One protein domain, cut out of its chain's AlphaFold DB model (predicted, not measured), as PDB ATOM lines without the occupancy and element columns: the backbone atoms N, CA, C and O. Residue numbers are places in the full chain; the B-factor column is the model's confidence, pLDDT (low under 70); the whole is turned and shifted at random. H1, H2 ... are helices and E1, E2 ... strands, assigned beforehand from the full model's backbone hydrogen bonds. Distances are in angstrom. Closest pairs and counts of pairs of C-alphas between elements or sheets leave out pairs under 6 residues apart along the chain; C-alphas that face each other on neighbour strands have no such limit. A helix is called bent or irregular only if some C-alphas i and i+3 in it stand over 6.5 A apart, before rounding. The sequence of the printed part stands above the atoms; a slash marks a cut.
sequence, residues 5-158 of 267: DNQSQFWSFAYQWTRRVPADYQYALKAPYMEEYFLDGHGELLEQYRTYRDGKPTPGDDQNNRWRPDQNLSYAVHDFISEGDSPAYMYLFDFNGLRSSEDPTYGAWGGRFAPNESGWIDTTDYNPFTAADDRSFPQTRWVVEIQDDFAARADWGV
ATOM      1  N   ASP A   5       2.377  28.850 -16.363       91.19
ATOM      2  CA  ASP A   5       2.052  28.549 -17.751       91.19
ATOM      3  C   ASP A   5       0.527  28.518 -17.902       91.19
ATOM      4  O   ASP A   5      -0.135  27.511 -17.640       91.19
ATOM      5  N   ASN A   6      -0.047  29.672 -18.238       90.38
ATOM      6  CA  ASN A   6      -1.479  29.806 -18.461       90.38
ATOM      7  C   ASN A   6      -1.798  29.562 -19.942       90.38
ATOM      8  O   ASN A   6      -1.610  30.451 -20.769       90.38
ATOM      9  N   GLN A   7      -2.299  28.367 -20.271       88.62
ATOM     10  CA  GLN A   7      -2.582  27.997 -21.657       88.62
ATOM     11  C   GLN A   7      -4.059  28.176 -22.022       88.62
ATOM     12  O   GLN A   7      -4.390  28.958 -22.909       88.62
ATOM     13  N   SER A   8      -4.980  27.455 -21.375       87.38
ATOM     14  CA  SER A   8      -6.400  27.444 -21.779       87.38
ATOM     15  C   SER A   8      -7.158  28.665 -21.270       87.38
ATOM     16  O   SER A   8      -8.016  29.207 -21.971       87.38
ATOM     17  N   GLN A   9      -6.837  29.112 -20.056       91.94
ATOM     18  CA  GLN A   9      -7.497  30.261 -19.437       91.94
ATOM     19  C   GLN A   9      -7.100  31.565 -20.157       91.94
ATOM     20  O   GLN A   9      -7.962  32.408 -20.388       91.94
ATOM     21  N   PHE A  10      -5.864  31.655 -20.667       91.19
ATOM     22  CA  PHE A  10      -5.399  32.684 -21.610       91.19
ATOM     23  C   PHE A  10      -6.342  32.835 -22.813       91.19
ATOM     24  O   PHE A  10      -6.844  33.922 -23.092       91.19
ATOM     25  N   TRP A  11      -6.643  31.737 -23.522       89.62
ATOM     26  CA  TRP A  11      -7.469  31.803 -24.739       89.62
ATOM     27  C   TRP A  11      -8.909  32.235 -24.461       89.62
ATOM     28  O   TRP A  11      -9.589  32.741 -25.360       89.62
ATOM     29  N   SER A  12      -9.369  32.015 -23.233       91.81
ATOM     30  CA  SER A  12     -10.750  32.235 -22.815       91.81
ATOM     31  C   SER A  12     -11.066  33.713 -22.587       91.81
ATOM     32  O   SER A  12     -12.187  34.124 -22.872       91.81
ATOM     33  N   PHE A  13     -10.064  34.507 -22.193       94.12
ATOM     34  CA  PHE A  13     -10.105  35.977 -22.177       94.12
ATOM     35  C   PHE A  13      -9.444  36.597 -23.421       94.12
ATOM     36  O   PHE A  13      -9.047  37.757 -23.450       94.12
ATOM     37  N   ALA A  14      -9.313  35.798 -24.478       91.31
ATOM     38  CA  ALA A  14      -8.872  36.228 -25.791       91.31
ATOM     39  C   ALA A  14      -9.940  35.856 -26.829       91.31
ATOM     40  O   ALA A  14     -11.138  35.892 -26.571       91.31
ATOM     41  N   TYR A  15      -9.510  35.421 -28.006       86.38
ATOM     42  CA  TYR A  15     -10.362  35.176 -29.168       86.38
ATOM     43  C   TYR A  15     -11.386  34.033 -29.025       86.38
ATOM     44  O   TYR A  15     -12.147  33.798 -29.963       86.38
ATOM     45  N   GLN A  16     -11.384  33.261 -27.929       91.50
ATOM     46  CA  GLN A  16     -12.369  32.193 -27.699       91.50
ATOM     47  C   GLN A  16     -13.493  32.599 -26.741       91.50
ATOM     48  O   GLN A  16     -14.310  31.743 -26.394       91.50
ATOM     49  N   TRP A  17     -13.571  33.867 -26.324       94.94
ATOM     50  CA  TRP A  17     -14.508  34.290 -25.285       94.94
ATOM     51  C   TRP A  17     -15.970  33.941 -25.610       94.94
ATOM     52  O   TRP A  17     -16.669  33.410 -24.752       94.94
ATOM     53  N   THR A  18     -16.405  34.065 -26.870       94.75
ATOM     54  CA  THR A  18     -17.771  33.691 -27.313       94.75
ATOM     55  C   THR A  18     -18.116  32.212 -27.117       94.75
ATOM     56  O   THR A  18     -19.290  31.847 -27.099       94.75
ATOM     57  N   ARG A  19     -17.104  31.345 -26.987       94.19
ATOM     58  CA  ARG A  19     -17.254  29.891 -26.814       94.19
ATOM     59  C   ARG A  19     -16.948  29.415 -25.396       94.19
ATOM     60  O   ARG A  19     -17.378  28.324 -25.037       94.19
ATOM     61  N   ARG A  20     -16.138  30.165 -24.643       95.69
ATOM     62  CA  ARG A  20     -15.589  29.752 -23.337       95.69
ATOM     63  C   ARG A  20     -16.194  30.506 -22.161       95.69
ATOM     64  O   ARG A  20     -16.315  29.936 -21.081       95.69
ATOM     65  N   VAL A  21     -16.567  31.768 -22.354       97.69
ATOM     66  CA  VAL A  21     -17.251  32.552 -21.324       97.69
ATOM     67  C   VAL A  21     -18.715  32.107 -21.284       97.69
ATOM     68  O   VAL A  21     -19.350  32.065 -22.344       97.69
ATOM     69  N   PRO A  22     -19.264  31.755 -20.104       97.44
ATOM     70  CA  PRO A  22     -20.683  31.453 -19.954       97.44
ATOM     71  C   PRO A  22     -21.564  32.533 -20.584       97.44
ATOM     72  O   PRO A  22     -21.262  33.718 -20.462       97.44
ATOM     73  N   ALA A  23     -22.653  32.136 -21.248       97.25
ATOM     74  CA  ALA A  23     -23.520  33.064 -21.982       97.25
ATOM     75  C   ALA A  23     -24.000  34.241 -21.112       97.25
ATOM     76  O   ALA A  23     -24.010  35.380 -21.576       97.25
ATOM     77  N   ASP A  24     -24.293  33.965 -19.840       97.25
ATOM     78  CA  ASP A  24     -24.749  34.938 -18.843       97.25
ATOM     79  C   ASP A  24     -23.699  36.010 -18.512       97.25
ATOM     80  O   ASP A  24     -24.051  37.067 -18.005       97.25
ATOM     81  N   TYR A  25     -22.418  35.771 -18.814       98.19
ATOM     82  CA  TYR A  25     -21.306  36.695 -18.548       98.19
ATOM     83  C   TYR A  25     -20.795  37.388 -19.814       98.19
ATOM     84  O   TYR A  25     -20.057  38.366 -19.740       98.19
ATOM     85  N   GLN A  26     -21.192  36.913 -20.999       98.06
ATOM     86  CA  GLN A  26     -20.698  37.442 -22.272       98.06
ATOM     87  C   GLN A  26     -21.106  38.893 -22.534       98.06
ATOM     88  O   GLN A  26     -20.494  39.536 -23.383       98.06
ATOM     89  N   TYR A  27     -22.132  39.416 -21.857       98.25
ATOM     90  CA  TYR A  27     -22.569  40.799 -22.059       98.25
ATOM     91  C   TYR A  27     -21.451  41.806 -21.754       98.25
ATOM     92  O   TYR A  27     -21.332  42.780 -22.487       98.25
ATOM     93  N   ALA A  28     -20.592  41.522 -20.767       98.31
ATOM     94  CA  ALA A  28     -19.476  42.382 -20.368       98.31
ATOM     95  C   ALA A  28     -18.340  42.447 -21.411       98.31
ATOM     96  O   ALA A  28     -17.391  43.210 -21.268       98.31
ATOM     97  N   LEU A  29     -18.420  41.631 -22.470       98.38
ATOM     98  CA  LEU A  29     -17.469  41.591 -23.586       98.38
ATOM     99  C   LEU A  29     -18.101  42.026 -24.915       98.38
ATOM    100  O   LEU A  29     -17.440  42.015 -25.956       98.38
ATOM    101  N   LYS A  30     -19.392  42.372 -24.908       98.31
ATOM    102  CA  LYS A  30     -20.135  42.762 -26.108       98.31
ATOM    103  C   LYS A  30     -20.188  44.268 -26.271       98.31
ATOM    104  O   LYS A  30     -20.156  45.005 -25.288       98.31
ATOM    105  N   ALA A  31     -20.373  44.686 -27.519       98.12
ATOM    106  CA  ALA A  31     -20.408  46.080 -27.939       98.12
ATOM    107  C   ALA A  31     -21.161  47.030 -26.991       98.12
ATOM    108  O   ALA A  31     -20.537  48.002 -26.592       98.12
ATOM    109  N   PRO A  32     -22.402  46.755 -26.524       98.12
ATOM    110  CA  PRO A  32     -23.101  47.711 -25.663       98.12
ATOM    111  C   PRO A  32     -22.351  48.034 -24.366       98.12
ATOM    112  O   PRO A  32     -22.281  49.191 -23.974       98.12
ATOM    113  N   TYR A  33     -21.753  47.024 -23.727       98.31
ATOM    114  CA  TYR A  33     -20.963  47.232 -22.515       98.31
ATOM    115  C   TYR A  33     -19.630  47.913 -22.844       98.31
ATOM    116  O   TYR A  33     -19.218  48.841 -22.159       98.31
ATOM    117  N   MET A  34     -18.961  47.474 -23.916       98.00
ATOM    118  CA  MET A  34     -17.675  48.049 -24.318       98.00
ATOM    119  C   MET A  34     -17.794  49.532 -24.695       98.00
ATOM    120  O   MET A  34     -16.938  50.331 -24.326       98.00
ATOM    121  N   GLU A  35     -18.851  49.900 -25.419       97.00
ATOM    122  CA  GLU A  35     -19.166  51.279 -25.797       97.00
ATOM    123  C   GLU A  35     -19.382  52.146 -24.554       97.00
ATOM    124  O   GLU A  35     -18.681  53.143 -24.383       97.00
ATOM    125  N   GLU A  36     -20.268  51.706 -23.655       96.19
ATOM    126  CA  GLU A  36     -20.634  52.430 -22.435       96.19
ATOM    127  C   GLU A  36     -19.447  52.646 -21.489       96.19
ATOM    128  O   GLU A  36     -19.241  53.761 -21.014       96.19
ATOM    129  N   TYR A  37     -18.655  51.604 -21.227       96.38
ATOM    130  CA  TYR A  37     -17.660  51.621 -20.149       96.38
ATOM    131  C   TYR A  37     -16.217  51.847 -20.600       96.38
ATOM    132  O   TYR A  37     -15.357  52.085 -19.755       96.38
ATOM    133  N   PHE A  38     -15.925  51.773 -21.903       96.12
ATOM    134  CA  PHE A  38     -14.545  51.903 -22.379       96.12
ATOM    135  C   PHE A  38     -14.354  52.829 -23.578       96.12
ATOM    136  O   PHE A  38     -13.286  53.426 -23.700       96.12
ATOM    137  N   LEU A  39     -15.326  52.967 -24.483       92.88
ATOM    138  CA  LEU A  39     -15.112  53.737 -25.717       92.88
ATOM    139  C   LEU A  39     -15.617  55.180 -25.612       92.88
ATOM    140  O   LEU A  39     -14.942  56.096 -26.090       92.88
ATOM    141  N   ASP A  40     -16.758  55.396 -24.963       89.56
ATOM    142  CA  ASP A  40     -17.430  56.691 -24.960       89.56
ATOM    143  C   ASP A  40     -17.040  57.539 -23.740       89.56
ATOM    144  O   ASP A  40     -17.615  57.429 -22.665       89.56
ATOM    145  N   GLY A  41     -16.082  58.454 -23.921       87.75
ATOM    146  CA  GLY A  41     -15.771  59.478 -22.910       87.75
ATOM    147  C   GLY A  41     -14.760  59.073 -21.832       87.75
ATOM    148  O   GLY A  41     -14.585  59.813 -20.867       87.75
ATOM    149  N   HIS A  42     -14.030  57.974 -22.035       92.00
ATOM    150  CA  HIS A  42     -13.088  57.388 -21.063       92.00
ATOM    151  C   HIS A  42     -11.615  57.800 -21.249       92.00
ATOM    152  O   HIS A  42     -10.687  57.155 -20.760       92.00
ATOM    153  N   GLY A  43     -11.389  58.923 -21.938       90.50
ATOM    154  CA  GLY A  43     -10.104  59.627 -21.972       90.50
ATOM    155  C   GLY A  43      -9.046  59.031 -22.902       90.50
ATOM    156  O   GLY A  43      -9.213  57.972 -23.505       90.50
ATOM    157  N   GLU A  44      -7.913  59.733 -23.007       91.62
ATOM    158  CA  GLU A  44      -6.865  59.463 -24.008       91.62
ATOM    159  C   GLU A  44      -6.272  58.046 -23.922       91.62
ATOM    160  O   GLU A  44      -5.841  57.488 -24.934       91.62
ATOM    161  N   LEU A  45      -6.252  57.441 -22.727       91.62
ATOM    162  CA  LEU A  45      -5.793  56.061 -22.561       91.62
ATOM    163  C   LEU A  45      -6.725  55.081 -23.279       91.62
ATOM    164  O   LEU A  45      -6.248  54.223 -24.024       91.62
ATOM    165  N   LEU A  46      -8.040  55.218 -23.093       93.19
ATOM    166  CA  LEU A  46      -8.998  54.283 -23.680       93.19
ATOM    167  C   LEU A  46      -9.352  54.618 -25.131       93.19
ATOM    168  O   LEU A  46      -9.753  53.734 -25.885       93.19
ATOM    169  N   GLU A  47      -9.040  55.824 -25.608       89.69
ATOM    170  CA  GLU A  47      -9.011  56.106 -27.048       89.69
ATOM    171  C   GLU A  47      -8.068  55.158 -27.815       89.69
ATOM    172  O   GLU A  47      -8.315  54.850 -28.990       89.69
ATOM    173  N   GLN A  48      -7.014  54.650 -27.162       89.56
ATOM    174  CA  GLN A  48      -6.101  53.656 -27.737       89.56
ATOM    175  C   GLN A  48      -6.585  52.211 -27.581       89.56
ATOM    176  O   GLN A  48      -6.084  51.341 -28.296       89.56
ATOM    177  N   TYR A  49      -7.563  51.948 -26.711       91.81
ATOM    178  CA  TYR A  49      -8.143  50.620 -26.549       91.81
ATOM    179  C   TYR A  49      -8.844  50.200 -27.850       91.81
ATOM    180  O   TYR A  49      -9.549  50.994 -28.488       91.81
ATOM    181  N   ARG A  50      -8.577  48.967 -28.292       90.88
ATOM    182  CA  ARG A  50      -9.024  48.442 -29.589       90.88
ATOM    183  C   ARG A  50     -10.142  47.427 -29.406       90.88
ATOM    184  O   ARG A  50     -10.040  46.523 -28.579       90.88
ATOM    185  N   THR A  51     -11.172  47.543 -30.233       93.88
ATOM    186  CA  THR A  51     -12.308  46.611 -30.290       93.88
ATOM    187  C   THR A  51     -12.545  46.135 -31.725       93.88
ATOM    188  O   THR A  51     -11.979  46.669 -32.683       93.88
ATOM    189  N   TYR A  52     -13.320  45.062 -31.908       93.62
ATOM    190  CA  TYR A  52     -13.532  44.484 -33.233       93.62
ATOM    191  C   TYR A  52     -14.144  45.516 -34.181       93.62
ATOM    192  O   TYR A  52     -15.216  46.061 -33.923       93.62
ATOM    193  N   ARG A  53     -13.486  45.729 -35.327       92.94
ATOM    194  CA  ARG A  53     -13.950  46.621 -36.402       92.94
ATOM    195  C   ARG A  53     -14.261  48.053 -35.938       92.94
ATOM    196  O   ARG A  53     -15.155  48.685 -36.492       92.94
ATOM    197  N   ASP A  54     -13.498  48.568 -34.979       91.75
ATOM    198  CA  ASP A  54     -13.625  49.928 -34.427       91.75
ATOM    199  C   ASP A  54     -13.205  51.060 -35.389       91.75
ATOM    200  O   ASP A  54     -13.247  52.241 -35.045       91.75
ATOM    201  N   GLY A  55     -12.771  50.713 -36.605       88.50
ATOM    202  CA  GLY A  55     -12.330  51.663 -37.625       88.50
ATOM    203  C   GLY A  55     -10.985  52.333 -37.322       88.50
ATOM    204  O   GLY A  55     -10.536  53.167 -38.112       88.50
ATOM    205  N   LYS A  56     -10.319  51.975 -36.218       85.00
ATOM    206  CA  LYS A  56      -9.010  52.509 -35.848       85.00
ATOM    207  C   LYS A  56      -7.905  51.639 -36.470       85.00
ATOM    208  O   LYS A  56      -8.051  50.423 -36.572       85.00
ATOM    209  N   PRO A  57      -6.762  52.216 -36.885       75.25
ATOM    210  CA  PRO A  57      -5.639  51.417 -37.372       75.25
ATOM    211  C   PRO A  57      -5.109  50.515 -36.255       75.25
ATOM    212  O   PRO A  57      -4.842  51.016 -35.161       75.25
ATOM    213  N   THR A  58      -4.893  49.226 -36.501       68.31
ATOM    214  CA  THR A  58      -4.169  48.362 -35.556       68.31
ATOM    215  C   THR A  58      -2.665  48.651 -35.674       68.31
ATOM    216  O   THR A  58      -2.062  48.347 -36.709       68.31
ATOM    217  N   PRO A  59      -2.009  49.276 -34.678       61.81
ATOM    218  CA  PRO A  59      -0.582  49.561 -34.773       61.81
ATOM    219  C   PRO A  59       0.203  48.244 -34.756       61.81
ATOM    220  O   PRO A  59       0.028  47.433 -33.852       61.81
ATOM    221  N   GLY A  60       1.065  48.026 -35.750       64.06
ATOM    222  CA  GLY A  60       1.848  46.792 -35.853       64.06
ATOM    223  C   GLY A  60       1.135  45.619 -36.532       64.06
ATOM    224  O   GLY A  60       1.733  44.547 -36.599       64.06
ATOM    225  N   ASP A  61      -0.073  45.809 -37.084       59.16
ATOM    226  CA  ASP A  61      -0.630  44.851 -38.045       59.16
ATOM    227  C   ASP A  61       0.237  44.879 -39.306       59.16
ATOM    228  O   ASP A  61       0.120  45.746 -40.179       59.16
ATOM    229  N   ASP A  62       1.140  43.907 -39.405       56.47
ATOM    230  CA  ASP A  62       1.611  43.492 -40.707       56.47
ATOM    231  C   ASP A  62       0.395  43.048 -41.537       56.47
ATOM    232  O   ASP A  62      -0.649  42.629 -41.028       56.47
ATOM    233  N   GLN A  63       0.493  43.121 -42.862       56.81
ATOM    234  CA  GLN A  63      -0.595  42.673 -43.738       56.81
ATOM    235  C   GLN A  63      -0.893  41.159 -43.609       56.81
ATOM    236  O   GLN A  63      -1.707  40.641 -44.377       56.81
ATOM    237  N   ASN A  64      -0.263  40.457 -42.658       57.56
ATOM    238  CA  ASN A  64      -0.277  39.020 -42.429       57.56
ATOM    239  C   ASN A  64      -0.841  38.603 -41.058       57.56
ATOM    240  O   ASN A  64      -0.761  37.418 -40.719       57.56
ATOM    241  N   ASN A  65      -1.482  39.499 -40.299       65.31
ATOM    242  CA  ASN A  65      -2.175  39.083 -39.085       65.31
ATOM    243  C   ASN A  65      -3.301  38.089 -39.423       65.31
ATOM    244  O   ASN A  65      -4.263  38.410 -40.120       65.31
ATOM    245  N   ARG A  66      -3.194  36.859 -38.907       67.00
ATOM    246  CA  ARG A  66      -4.183  35.786 -39.106       67.00
ATOM    247  C   ARG A  66      -5.554  36.081 -38.484       67.00
ATOM    248  O   ARG A  66      -6.519  35.409 -38.833       67.00
ATOM    249  N   TRP A  67      -5.639  37.030 -37.550       70.25
ATOM    250  CA  TRP A  67      -6.858  37.306 -36.786       70.25
ATOM    251  C   TRP A  67      -7.709  38.451 -37.348       70.25
ATOM    252  O   TRP A  67      -8.899  38.483 -37.036       70.25
ATOM    253  N   ARG A  68      -7.116  39.341 -38.166       79.62
ATOM    254  CA  ARG A  68      -7.730  40.513 -38.835       79.62
ATOM    255  C   ARG A  68      -8.975  41.070 -38.117       79.62
ATOM    256  O   ARG A  68     -10.095  40.870 -38.604       79.62
ATOM    257  N   PRO A  69      -8.821  41.721 -36.946       84.31
ATOM    258  CA  PRO A  69      -9.957  42.247 -36.184       84.31
ATOM    259  C   PRO A  69     -10.832  43.235 -36.973       84.31
ATOM    260  O   PRO A  69     -12.026  43.343 -36.715       84.31
ATOM    261  N   ASP A  70     -10.266  43.903 -37.975       85.38
ATOM    262  CA  ASP A  70     -10.936  44.802 -38.917       85.38
ATOM    263  C   ASP A  70     -11.858  44.081 -39.924       85.38
ATOM    264  O   ASP A  70     -12.810  44.671 -40.432       85.38
ATOM    265  N   GLN A  71     -11.613  42.797 -40.202       86.50
ATOM    266  CA  GLN A  71     -12.327  42.010 -41.224       86.50
ATOM    267  C   GLN A  71     -13.155  40.860 -40.643       86.50
ATOM    268  O   GLN A  71     -13.889  40.188 -41.372       86.50
ATOM    269  N   ASN A  72     -13.057  40.604 -39.338       87.38
ATOM    270  CA  ASN A  72     -13.728  39.473 -38.714       87.38
ATOM    271  C   ASN A  72     -15.235  39.727 -38.540       87.38
ATOM    272  O   ASN A  72     -15.670  40.440 -37.640       87.38
ATOM    273  N   LEU A  73     -16.047  39.099 -39.395       90.81
ATOM    274  CA  LEU A  73     -17.508  39.237 -39.377       90.81
ATOM    275  C   LEU A  73     -18.216  38.337 -38.348       90.81
ATOM    276  O   LEU A  73     -19.438  38.394 -38.252       90.81
ATOM    277  N   SER A  74     -17.483  37.500 -37.603       91.00
ATOM    278  CA  SER A  74     -18.068  36.643 -36.555       91.00
ATOM    279  C   SER A  74     -18.381  37.398 -35.260       91.00
ATOM    280  O   SER A  74     -19.102  36.868 -34.419       91.00
ATOM    281  N   TYR A  75     -17.853  38.611 -35.113       93.75
ATOM    282  CA  TYR A  75     -18.054  39.494 -33.967       93.75
ATOM    283  C   TYR A  75     -18.850  40.726 -34.389       93.75
ATOM    284  O   TYR A  75     -18.858  41.077 -35.573       93.75
ATOM    285  N   ALA A  76     -19.541  41.380 -33.455       95.81
ATOM    286  CA  ALA A  76     -20.167  42.675 -33.695       95.81
ATOM    287  C   ALA A  76     -19.106  43.788 -33.754       95.81
ATOM    288  O   ALA A  76     -17.939  43.586 -33.428       95.81
ATOM    289  N   VAL A  77     -19.484  44.949 -34.296       96.25
ATOM    290  CA  VAL A  77     -18.622  46.140 -34.204       96.25
ATOM    291  C   VAL A  77     -18.539  46.513 -32.726       96.25
ATOM    292  O   VAL A  77     -19.563  46.450 -32.061       96.25
ATOM    293  N   HIS A  78     -17.346  46.842 -32.238       96.44
ATOM    294  CA  HIS A  78     -17.033  47.169 -30.842       96.44
ATOM    295  C   HIS A  78     -17.089  46.022 -29.826       96.44
ATOM    296  O   HIS A  78     -16.868  46.249 -28.638       96.44
ATOM    297  N   ASP A  79     -17.280  44.777 -30.264       97.38
ATOM    298  CA  ASP A  79     -17.045  43.633 -29.381       97.38
ATOM    299  C   ASP A  79     -15.579  43.600 -28.910       97.38
ATOM    300  O   ASP A  79     -14.651  43.966 -29.643       97.38
ATOM    301  N   PHE A  80     -15.362  43.103 -27.695       96.44
ATOM    302  CA  PHE A  80     -14.037  42.865 -27.132       96.44
ATOM    303  C   PHE A  80     -13.186  41.975 -28.054       96.44
ATOM    304  O   PHE A  80     -13.633  40.903 -28.478       96.44
ATOM    305  N   ILE A  81     -11.946  42.398 -28.343       92.38
ATOM    306  CA  ILE A  81     -11.007  41.609 -29.157       92.38
ATOM    307  C   ILE A  81     -10.379  40.501 -28.317       92.38
ATOM    308  O   ILE A  81     -10.628  39.313 -28.542       92.38
ATOM    309  N   SER A  82      -9.487  40.894 -27.408       91.88
ATOM    310  CA  SER A  82      -8.703  39.977 -26.596       91.88
ATOM    311  C   SER A  82      -7.852  40.717 -25.579       91.88
ATOM    312  O   SER A  82      -7.197  41.697 -25.927       91.88
ATOM    313  N   GLU A  83      -7.706  40.113 -24.409       94.12
ATOM    314  CA  GLU A  83      -6.708  40.449 -23.399       94.12
ATOM    315  C   GLU A  83      -6.117  39.162 -22.807       94.12
ATOM    316  O   GLU A  83      -5.974  39.007 -21.598       94.12
ATOM    317  N   GLY A  84      -5.775  38.193 -23.665       92.06
ATOM    318  CA  GLY A  84      -5.305  36.875 -23.217       92.06
ATOM    319  C   GLY A  84      -4.097  36.929 -22.280       92.06
ATOM    320  O   GLY A  84      -3.990  36.103 -21.375       92.06
ATOM    321  N   ASP A  85      -3.222  37.923 -22.457       91.62
ATOM    322  CA  ASP A  85      -2.054  38.150 -21.603       91.62
ATOM    323  C   ASP A  85      -2.405  38.787 -20.245       91.62
ATOM    324  O   ASP A  85      -1.641  38.639 -19.289       91.62
ATOM    325  N   SER A  86      -3.553  39.463 -20.110       94.69
ATOM    326  CA  SER A  86      -3.929  40.170 -18.878       94.69
ATOM    327  C   SER A  86      -4.031  39.272 -17.633       94.69
ATOM    328  O   SER A  86      -3.490  39.644 -16.583       94.69
ATOM    329  N   PRO A  87      -4.582  38.042 -17.718       93.69
ATOM    330  CA  PRO A  87      -4.521  37.059 -16.639       93.69
ATOM    331  C   PRO A  87      -3.126  36.840 -16.023       93.69
ATOM    332  O   PRO A  87      -3.035  36.518 -14.836       93.69
ATOM    333  N   ALA A  88      -2.037  37.047 -16.778       89.81
ATOM    334  CA  ALA A  88      -0.672  36.858 -16.285       89.81
ATOM    335  C   ALA A  88      -0.299  37.831 -15.154       89.81
ATOM    336  O   ALA A  88       0.418  37.439 -14.231       89.81
ATOM    337  N   TYR A  89      -0.793  39.075 -15.189       91.38
ATOM    338  CA  TYR A  89      -0.588  40.033 -14.096       91.38
ATOM    339  C   TYR A  89      -1.772  40.083 -13.124       91.38
ATOM    340  O   TYR A  89      -1.559  40.375 -11.950       91.38
ATOM    341  N   MET A  90      -2.990  39.720 -13.549       94.75
ATOM    342  CA  MET A  90      -4.158  39.630 -12.654       94.75
ATOM    343  C   MET A  90      -3.971  38.600 -11.533       94.75
ATOM    344  O   MET A  90      -4.578  38.717 -10.471       94.75
ATOM    345  N   TYR A  91      -3.088  37.614 -11.719       91.00
ATOM    346  CA  TYR A  91      -2.651  36.711 -10.649       91.00
ATOM    347  C   TYR A  91      -2.083  37.450  -9.417       91.00
ATOM    348  O   TYR A  91      -2.156  36.940  -8.298       91.00
ATOM    349  N   LEU A  92      -1.531  38.652  -9.618       91.44
ATOM    350  CA  LEU A  92      -0.921  39.490  -8.583       91.44
ATOM    351  C   LEU A  92      -1.926  40.423  -7.890       91.44
ATOM    352  O   LEU A  92      -1.539  41.195  -7.012       91.44
ATOM    353  N   PHE A  93      -3.203  40.392  -8.275       94.25
ATOM    354  CA  PHE A  93      -4.236  41.283  -7.745       94.25
ATOM    355  C   PHE A  93      -4.767  40.824  -6.387       94.25
ATOM    356  O   PHE A  93      -5.965  40.655  -6.193       94.25
ATOM    357  N   ASP A  94      -3.887  40.688  -5.395       90.81
ATOM    358  CA  ASP A  94      -4.298  40.316  -4.034       90.81
ATOM    359  C   ASP A  94      -5.200  41.362  -3.369       90.81
ATOM    360  O   ASP A  94      -5.861  41.061  -2.374       90.81
ATOM    361  N   PHE A  95      -5.268  42.579  -3.924       94.38
ATOM    362  CA  PHE A  95      -6.178  43.620  -3.451       94.38
ATOM    363  C   PHE A  95      -7.653  43.207  -3.533       94.38
ATOM    364  O   PHE A  95      -8.461  43.795  -2.824       94.38
ATOM    365  N   ASN A  96      -8.007  42.214  -4.360       96.44
ATOM    366  CA  ASN A  96      -9.369  41.681  -4.428       96.44
ATOM    367  C   ASN A  96      -9.699  40.731  -3.258       96.44
ATOM    368  O   ASN A  96     -10.848  40.327  -3.112       96.44
ATOM    369  N   GLY A  97      -8.711  40.355  -2.434       97.69
ATOM    370  CA  GLY A  97      -8.873  39.511  -1.248       97.69
ATOM    371  C   GLY A  97      -9.048  38.008  -1.509       97.69
ATOM    372  O   GLY A  97      -9.332  37.250  -0.573       97.69
ATOM    373  N   LEU A  98      -8.830  37.550  -2.750       98.00
ATOM    374  CA  LEU A  98      -8.827  36.129  -3.127       98.00
ATOM    375  C   LEU A  98      -7.496  35.420  -2.841       98.00
ATOM    376  O   LEU A  98      -7.485  34.190  -2.847       98.00
ATOM    377  N   ARG A  99      -6.425  36.158  -2.515       96.38
ATOM    378  CA  ARG A  99      -5.132  35.631  -2.022       96.38
ATOM    379  C   ARG A  99      -4.401  34.704  -3.010       96.38
ATOM    380  O   ARG A  99      -3.748  33.751  -2.588       96.38
ATOM    381  N   SER A 100      -4.512  34.926  -4.321       92.69
ATOM    382  CA  SER A 100      -3.908  34.024  -5.318       92.69
ATOM    383  C   SER A 100      -2.384  33.996  -5.281       92.69
ATOM    384  O   SER A 100      -1.805  32.951  -5.583       92.69
ATOM    385  N   SER A 101      -1.714  35.093  -4.906       92.38
ATOM    386  CA  SER A 101      -0.244  35.138  -4.905       92.38
ATOM    387  C   SER A 101       0.395  34.222  -3.853       92.38
ATOM    388  O   SER A 101       1.545  33.781  -4.019       92.38
ATOM    389  N   GLU A 102      -0.357  33.899  -2.796       95.31
ATOM    390  CA  GLU A 102       0.076  33.012  -1.722       95.31
ATOM    391  C   GLU A 102       0.324  31.603  -2.271       95.31
ATOM    392  O   GLU A 102       1.432  31.069  -2.144       95.31
ATOM    393  N   ASP A 103      -0.655  31.057  -2.996       95.25
ATOM    394  CA  ASP A 103      -0.604  29.723  -3.589       95.25
ATOM    395  C   ASP A 103      -1.399  29.675  -4.917       95.25
ATOM    396  O   ASP A 103      -2.595  29.975  -4.930       95.25
ATOM    397  N   PRO A 104      -0.781  29.278  -6.049       95.19
ATOM    398  CA  PRO A 104      -1.468  29.199  -7.344       95.19
ATOM    399  C   PRO A 104      -2.679  28.254  -7.390       95.19
ATOM    400  O   PRO A 104      -3.533  28.402  -8.269       95.19
ATOM    401  N   THR A 105      -2.789  27.318  -6.444       96.94
ATOM    402  CA  THR A 105      -3.952  26.424  -6.321       96.94
ATOM    403  C   THR A 105      -5.203  27.124  -5.806       96.94
ATOM    404  O   THR A 105      -6.288  26.557  -5.902       96.94
ATOM    405  N   TYR A 106      -5.092  28.348  -5.283       97.19
ATOM    406  CA  TYR A 106      -6.213  29.044  -4.655       97.19
ATOM    407  C   TYR A 106      -7.210  29.576  -5.682       97.19
ATOM    408  O   TYR A 106      -8.416  29.524  -5.443       97.19
ATOM    409  N   GLY A 107      -6.729  30.046  -6.830       96.00
ATOM    410  CA  GLY A 107      -7.571  30.634  -7.868       96.00
ATOM    411  C   GLY A 107      -7.972  32.080  -7.570       96.00
ATOM    412  O   GLY A 107      -8.295  32.429  -6.436       96.00
ATOM    413  N   ALA A 108      -7.953  32.927  -8.593       96.44
ATOM    414  CA  ALA A 108      -8.513  34.280  -8.575       96.44
ATOM    415  C   ALA A 108      -8.775  34.743 -10.019       96.44
ATOM    416  O   ALA A 108      -8.854  33.915 -10.921       96.44
ATOM    417  N   TRP A 109      -8.855  36.054 -10.255       97.00
ATOM    418  CA  TRP A 109      -9.094  36.649 -11.578       97.00
ATOM    419  C   TRP A 109      -8.082  36.224 -12.651       97.00
ATOM    420  O   TRP A 109      -8.443  36.080 -13.815       97.00
ATOM    421  N   GLY A 110      -6.830  35.954 -12.266       95.25
ATOM    422  CA  GLY A 110      -5.808  35.419 -13.177       95.25
ATOM    423  C   GLY A 110      -5.962  33.931 -13.513       95.25
ATOM    424  O   GLY A 110      -5.211  33.416 -14.340       95.25
ATOM    425  N   GLY A 111      -6.905  33.237 -12.874       96.38
ATOM    426  CA  GLY A 111      -7.103  31.804 -13.005       96.38
ATOM    427  C   GLY A 111      -6.663  30.986 -11.796       96.38
ATOM    428  O   GLY A 111      -6.251  31.529 -10.767       96.38
ATOM    429  N   ARG A 112      -6.743  29.659 -11.936       97.12
ATOM    430  CA  ARG A 112      -6.279  28.663 -10.951       97.12
ATOM    431  C   ARG A 112      -5.348  27.649 -11.598       97.12
ATOM    432  O   ARG A 112      -5.565  27.249 -12.747       97.12
ATOM    433  N   PHE A 113      -4.345  27.205 -10.845       96.88
ATOM    434  CA  PHE A 113      -3.244  26.412 -11.379       96.88
ATOM    435  C   PHE A 113      -2.919  25.197 -10.510       96.88
ATOM    436  O   PHE A 113      -3.115  25.202  -9.297       96.88
ATOM    437  N   ALA A 114      -2.381  24.159 -11.141       96.38
ATOM    438  CA  ALA A 114      -1.840  22.973 -10.492       96.38
ATOM    439  C   ALA A 114      -0.332  22.853 -10.776       96.38
ATOM    440  O   ALA A 114       0.139  23.386 -11.785       96.38
ATOM    441  N   PRO A 115       0.444  22.176  -9.912       95.50
ATOM    442  CA  PRO A 115       1.870  21.978 -10.144       95.50
ATOM    443  C   PRO A 115       2.126  21.214 -11.450       95.50
ATOM    444  O   PRO A 115       1.420  20.253 -11.760       95.50
ATOM    445  N   ASN A 116       3.172  21.593 -12.183       93.94
ATOM    446  CA  ASN A 116       3.733  20.816 -13.289       93.94
ATOM    447  C   ASN A 116       5.271  20.768 -13.192       93.94
ATOM    448  O   ASN A 116       5.865  21.348 -12.283       93.94
ATOM    449  N   GLU A 117       5.933  20.088 -14.132       91.62
ATOM    450  CA  GLU A 117       7.401  19.953 -14.149       91.62
ATOM    451  C   GLU A 117       8.150  21.299 -14.205       91.62
ATOM    452  O   GLU A 117       9.261  21.413 -13.690       91.62
ATOM    453  N   SER A 118       7.534  22.326 -14.794       87.25
ATOM    454  CA  SER A 118       8.131  23.643 -15.045       87.25
ATOM    455  C   SER A 118       7.667  24.728 -14.064       87.25
ATOM    456  O   SER A 118       8.045  25.890 -14.212       87.25
ATOM    457  N   GLY A 119       6.852  24.382 -13.067       94.31
ATOM    458  CA  GLY A 119       6.182  25.330 -12.182       94.31
ATOM    459  C   GLY A 119       4.702  25.000 -12.040       94.31
ATOM    460  O   GLY A 119       4.342  24.085 -11.300       94.31
ATOM    461  N   TRP A 120       3.849  25.775 -12.706       95.38
ATOM    462  CA  TRP A 120       2.396  25.705 -12.570       95.38
ATOM    463  C   TRP A 120       1.713  25.771 -13.931       95.38
ATOM    464  O   TRP A 120       2.156  26.520 -14.795       95.38
ATOM    465  N   ILE A 121       0.625  25.022 -14.101       96.00
ATOM    466  CA  ILE A 121      -0.195  25.003 -15.318       96.00
ATOM    467  C   ILE A 121      -1.672  25.189 -14.979       96.00
ATOM    468  O   ILE A 121      -2.112  24.809 -13.893       96.00
ATOM    469  N   ASP A 122      -2.447  25.771 -15.892       95.56
ATOM    470  CA  ASP A 122      -3.892  25.950 -15.744       95.56
ATOM    471  C   ASP A 122      -4.595  24.624 -15.406       95.56
ATOM    472  O   ASP A 122      -4.321  23.593 -16.021       95.56
ATOM    473  N   THR A 123      -5.506  24.634 -14.430       97.31
ATOM    474  CA  THR A 123      -6.306  23.460 -14.022       97.31
ATOM    475  C   THR A 123      -7.799  23.673 -14.306       97.31
ATOM    476  O   THR A 123      -8.170  24.672 -14.918       97.31
ATOM    477  N   THR A 124      -8.650  22.719 -13.933       97.75
ATOM    478  CA  THR A 124     -10.098  22.714 -14.189       97.75
ATOM    479  C   THR A 124     -10.906  23.031 -12.940       97.75
ATOM    480  O   THR A 124     -10.607  22.488 -11.883       97.75
ATOM    481  N   ASP A 125     -11.970  23.816 -13.083       98.25
ATOM    482  CA  ASP A 125     -13.017  23.965 -12.061       98.25
ATOM    483  C   ASP A 125     -14.317  23.349 -12.574       98.25
ATOM    484  O   ASP A 125     -14.558  23.338 -13.788       98.25
ATOM    485  N   TYR A 126     -15.187  22.905 -11.667       98.00
ATOM    486  CA  TYR A 126     -16.549  22.535 -12.038       98.00
ATOM    487  C   TYR A 126     -17.309  23.755 -12.576       98.00
ATOM    488  O   TYR A 126     -17.545  24.735 -11.862       98.00
ATOM    489  N   ASN A 127     -17.722  23.690 -13.841       97.69
ATOM    490  CA  ASN A 127     -18.501  24.730 -14.495       97.69
ATOM    491  C   ASN A 127     -20.006  24.424 -14.350       97.69
ATOM    492  O   ASN A 127     -20.511  23.495 -14.986       97.69
ATOM    493  N   PRO A 128     -20.765  25.206 -13.558       97.06
ATOM    494  CA  PRO A 128     -22.181  24.948 -13.317       97.06
ATOM    495  C   PRO A 128     -23.056  25.180 -14.557       97.06
ATOM    496  O   PRO A 128     -24.168  24.661 -14.611       97.06
ATOM    497  N   PHE A 129     -22.574  25.918 -15.563       97.06
ATOM    498  CA  PHE A 129     -23.314  26.170 -16.803       97.06
ATOM    499  C   PHE A 129     -23.273  24.978 -17.764       97.06
ATOM    500  O   PHE A 129     -24.191  24.795 -18.561       97.06
ATOM    501  N   THR A 130     -22.218  24.164 -17.697       96.62
ATOM    502  CA  THR A 130     -22.049  22.956 -18.523       96.62
ATOM    503  C   THR A 130     -22.186  21.663 -17.719       96.62
ATOM    504  O   THR A 130     -22.248  20.586 -18.307       96.62
ATOM    505  N   ALA A 131     -22.253  21.772 -16.389       97.25
ATOM    506  CA  ALA A 131     -22.253  20.674 -15.432       97.25
ATOM    507  C   ALA A 131     -21.053  19.717 -15.582       97.25
ATOM    508  O   ALA A 131     -21.188  18.510 -15.370       97.25
ATOM    509  N   ALA A 132     -19.885  20.251 -15.945       97.75
ATOM    510  CA  ALA A 132     -18.662  19.487 -16.168       97.75
ATOM    511  C   ALA A 132     -17.415  20.279 -15.758       97.75
ATOM    512  O   ALA A 132     -17.443  21.509 -15.701       97.75
ATOM    513  N   ASP A 133     -16.312  19.570 -15.525       98.00
ATOM    514  CA  ASP A 133     -15.011  20.194 -15.299       98.00
ATOM    515  C   ASP A 133     -14.548  20.924 -16.563       98.00
ATOM    516  O   ASP A 133     -14.525  20.368 -17.665       98.00
ATOM    517  N   ASP A 134     -14.164  22.186 -16.401       97.25
ATOM    518  CA  ASP A 134     -13.769  23.067 -17.492       97.25
ATOM    519  C   ASP A 134     -12.482  23.795 -17.125       97.25
ATOM    520  O   ASP A 134     -12.367  24.444 -16.087       97.25
ATOM    521  N   ARG A 135     -11.497  23.701 -18.015       96.88
ATOM    522  CA  ARG A 135     -10.185  24.328 -17.838       96.88
ATOM    523  C   ARG A 135     -10.215  25.841 -18.015       96.88
ATOM    524  O   ARG A 135      -9.279  26.512 -17.614       96.88
ATOM    525  N   SER A 136     -11.277  26.368 -18.614       96.25
ATOM    526  CA  SER A 136     -11.503  27.794 -18.876       96.25
ATOM    527  C   SER A 136     -12.160  28.486 -17.683       96.25
ATOM    528  O   SER A 136     -11.882  29.650 -17.395       96.25
ATOM    529  N   PHE A 137     -13.023  27.754 -16.975       97.75
ATOM    530  CA  PHE A 137     -13.891  28.298 -15.937       97.75
ATOM    531  C   PHE A 137     -13.182  28.941 -14.738       97.75
ATOM    532  O   PHE A 137     -13.709  29.942 -14.249       97.75
ATOM    533  N   PRO A 138     -11.986  28.495 -14.292       97.38
ATOM    534  CA  PRO A 138     -11.297  29.178 -13.200       97.38
ATOM    535  C   PRO A 138     -10.965  30.645 -13.504       97.38
ATOM    536  O   PRO A 138     -10.794  31.417 -12.564       97.38
ATOM    537  N   GLN A 139     -10.909  31.039 -14.784       96.38
ATOM    538  CA  GLN A 139     -10.785  32.434 -15.213       96.38
ATOM    539  C   GLN A 139     -12.132  33.015 -15.655       96.38
ATOM    540  O   GLN A 139     -12.496  34.100 -15.205       96.38
ATOM    541  N   THR A 140     -12.903  32.308 -16.492       97.31
ATOM    542  CA  THR A 140     -14.107  32.903 -17.101       97.31
ATOM    543  C   THR A 140     -15.219  33.200 -16.103       97.31
ATOM    544  O   THR A 140     -16.091  34.021 -16.386       97.31
ATOM    545  N   ARG A 141     -15.173  32.589 -14.914       97.19
ATOM    546  CA  ARG A 141     -16.088  32.886 -13.809       97.19
ATOM    547  C   ARG A 141     -15.951  34.300 -13.231       97.19
ATOM    548  O   ARG A 141     -16.827  34.681 -12.470       97.19
ATOM    549  N   TRP A 142     -14.882  35.026 -13.572       97.56
ATOM    550  CA  TRP A 142     -14.572  36.366 -13.054       97.56
ATOM    551  C   TRP A 142     -14.660  37.470 -14.110       97.56
ATOM    552  O   TRP A 142     -14.270  38.600 -13.844       97.56
ATOM    553  N   VAL A 143     -15.079  37.151 -15.340       97.94
ATOM    554  CA  VAL A 143     -14.999  38.095 -16.471       97.94
ATOM    555  C   VAL A 143     -15.816  39.357 -16.228       97.94
ATOM    556  O   VAL A 143     -15.355  40.437 -16.577       97.94
ATOM    557  N   VAL A 144     -16.993  39.226 -15.618       98.38
ATOM    558  CA  VAL A 144     -17.832  40.381 -15.289       98.38
ATOM    559  C   VAL A 144     -17.118  41.265 -14.273       98.38
ATOM    560  O   VAL A 144     -16.949  42.449 -14.520       98.38
ATOM    561  N   GLU A 145     -16.603  40.693 -13.186       98.06
ATOM    562  CA  GLU A 145     -15.935  41.468 -12.138       98.06
ATOM    563  C   GLU A 145     -14.620  42.103 -12.591       98.06
ATOM    564  O   GLU A 145     -14.281  43.192 -12.137       98.06
ATOM    565  N   ILE A 146     -13.888  41.443 -13.490       98.06
ATOM    566  CA  ILE A 146     -12.701  42.015 -14.131       98.06
ATOM    567  C   ILE A 146     -13.088  43.246 -14.956       98.06
ATOM    568  O   ILE A 146     -12.413  44.270 -14.870       98.06
ATOM    569  N   GLN A 147     -14.162  43.145 -15.745       98.31
ATOM    570  CA  GLN A 147     -14.625  44.240 -16.592       98.31
ATOM    571  C   GLN A 147     -15.207  45.388 -15.769       98.31
ATOM    572  O   GLN A 147     -14.840  46.528 -16.024       98.31
ATOM    573  N   ASP A 148     -16.010  45.104 -14.742       98.69
ATOM    574  CA  ASP A 148     -16.583  46.127 -13.861       98.69
ATOM    575  C   ASP A 148     -15.477  46.881 -13.090       98.69
ATOM    576  O   ASP A 148     -15.494  48.112 -13.032       98.69
ATOM    577  N   ASP A 149     -14.461  46.179 -12.563       98.44
ATOM    578  CA  ASP A 149     -13.305  46.816 -11.905       98.44
ATOM    579  C   ASP A 149     -12.503  47.684 -12.880       98.44
ATOM    580  O   ASP A 149     -12.071  48.782 -12.522       98.44
ATOM    581  N   PHE A 150     -12.319  47.232 -14.123       98.00
ATOM    582  CA  PHE A 150     -11.620  48.026 -15.128       98.00
ATOM    583  C   PHE A 150     -12.439  49.245 -15.569       98.00
ATOM    584  O   PHE A 150     -11.879  50.335 -15.682       98.00
ATOM    585  N   ALA A 151     -13.747  49.091 -15.750       97.94
ATOM    586  CA  ALA A 151     -14.673  50.158 -16.107       97.94
ATOM    587  C   ALA A 151     -14.654  51.290 -15.070       97.94
ATOM    588  O   ALA A 151     -14.411  52.444 -15.418       97.94
ATOM    589  N   ALA A 152     -14.762  50.964 -13.777       98.00
ATOM    590  CA  ALA A 152     -14.638  51.969 -12.721       98.00
ATOM    591  C   ALA A 152     -13.273  52.683 -12.751       98.00
ATOM    592  O   ALA A 152     -13.185  53.898 -12.582       98.00
ATOM    593  N   ARG A 153     -12.182  51.957 -13.025       96.94
ATOM    594  CA  ARG A 153     -10.845  52.563 -13.157       96.94
ATOM    595  C   ARG A 153     -10.697  53.437 -14.400       96.94
ATOM    596  O   ARG A 153      -9.880  54.360 -14.369       96.94
ATOM    597  N   ALA A 154     -11.437  53.156 -15.470       96.81
ATOM    598  CA  ALA A 154     -11.508  54.027 -16.636       96.81
ATOM    599  C   ALA A 154     -12.111  55.383 -16.237       96.81
ATOM    600  O   ALA A 154     -11.485  56.419 -16.478       96.81
ATOM    601  N   ASP A 155     -13.215  55.367 -15.482       96.31
ATOM    602  CA  ASP A 155     -13.837  56.575 -14.929       96.31
ATOM    603  C   ASP A 155     -12.893  57.337 -13.986       96.31
ATOM    604  O   ASP A 155     -12.805  58.568 -14.044       96.31
ATOM    605  N   TRP A 156     -12.112  56.645 -13.149       96.25
ATOM    606  CA  TRP A 156     -11.110  57.296 -12.286       96.25
ATOM    607  C   TRP A 156     -10.069  58.083 -13.091       96.25
ATOM    608  O   TRP A 156      -9.524  59.075 -12.606       96.25
ATOM    609  N   GLY A 157      -9.772  57.641 -14.316       94.25
ATOM    610  CA  GLY A 157      -8.813  58.285 -15.210       94.25
ATOM    611  C   GLY A 157      -9.299  59.612 -15.797       94.25
ATOM    612  O   GLY A 157      -8.472  60.427 -16.209       94.25
ATOM    613  N   VAL A 158     -10.614  59.849 -15.819       95.12
ATOM    614  CA  VAL A 158     -11.231  61.026 -16.458       95.12
ATOM    615  C   VAL A 158     -12.042  61.902 -15.511       95.12
ATOM    616  O   VAL A 158     -12.362  63.046 -15.847       95.12
TER     617      VAL A 158
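AT A GLANCE: This is residues 5 to 158 of the 267 residues of an uncharacterized protein of Phytohabitans suffuscus (UniProt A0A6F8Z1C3). One long helix, H8, has H3, H4 and H5 strung along it; beyond its first residues lie short helices H1 and H7, and then two small hairpins, E1 with E2 and E3 with E4, joined where E2 runs on nearly straight into E3. Two long stretches without a named element, residues 48 to 86 and 91 to 112, link H5 to H6 and H6 to E1. The printed part has 154 residues, with six helices, four strands and two more helices in that order along the chain; the class is mixed, and under half of the residues are in named elements. Each two-stranded sheet is antiparallel. The whole is compact, with a radius of gyration of the C-alphas of 16.0 A and spans of 42 by 35 by 30 A.

IN THESE COORDINATES: Find C-alpha 8 at (-6.400, 27.444, -21.779), where H1 begins; it runs to residue 12. Next come H2, residues 17 to 20, H3, residues 23 to 29 and 10.6 A long, H4, residues 31 to 39 and 9.6 A, and H5, residues 43 to 47. H3 is irregular, with C-alphas 24 and 27 7.0 A apart, and H4 only just, with C-alphas 36 and 39 6.6 A apart. H6 is residues 87 to 90. E1, residues 113 to 116, starts at (-3.244, 26.412, -11.379); E2 is residues 119 to 122, E3 125 to 127, E4 132 to 134 and H7 137 to 140. H8, residues 143 to 158, runs 23.2 A to C-alpha 158 at (-11.231, 61.026, -16.458).

HOW THE PARTS SIT: H1 touches H7, closest at the C-alphas of Gln 9 and Gln 139, 5.8 A. H1 and H2 only just touch, only at the corner, with 3 pairs of C-alphas within 8 A. H3 touches residues 143 to 147 of H8 at a shallow tilt of 22 degrees, the same way; the C-alphas of Ala 28 and Val 144 are closest, 5.7 A. H4 touches residues 151 to 154, closest at the C-alphas of Tyr 37 and Ala 151, 5.2 A. H5 touches residues 154 to 158, closest at the C-alphas of Gly 43 and Val 158, 5.8 A. H6 touches no helix. In the hairpin of E1 and E2, N 114 and O 121 are within hydrogen-bond range at 2.8 A; in that of E3 and E4, N 127 and O 132 at 2.9 A. In H1, H4 and H5 every O i to N i+4 pair is within range, in H8 11 of 12, and in H3 0 of 3 beside 3 of 4 O i to N i+3 pairs; H2, H6 and H7 are too short for an O i to N i+4 pair.

THE WHOLE: The two C-alphas farthest apart are those of Gly 41 and Glu 117, 46.6 A. The printed part has no cut. The links H5 to H6 and H6 to E1 are long. Mean pLDDT of the printed part is 92.3; look for values under 70 at residues 58 to 66.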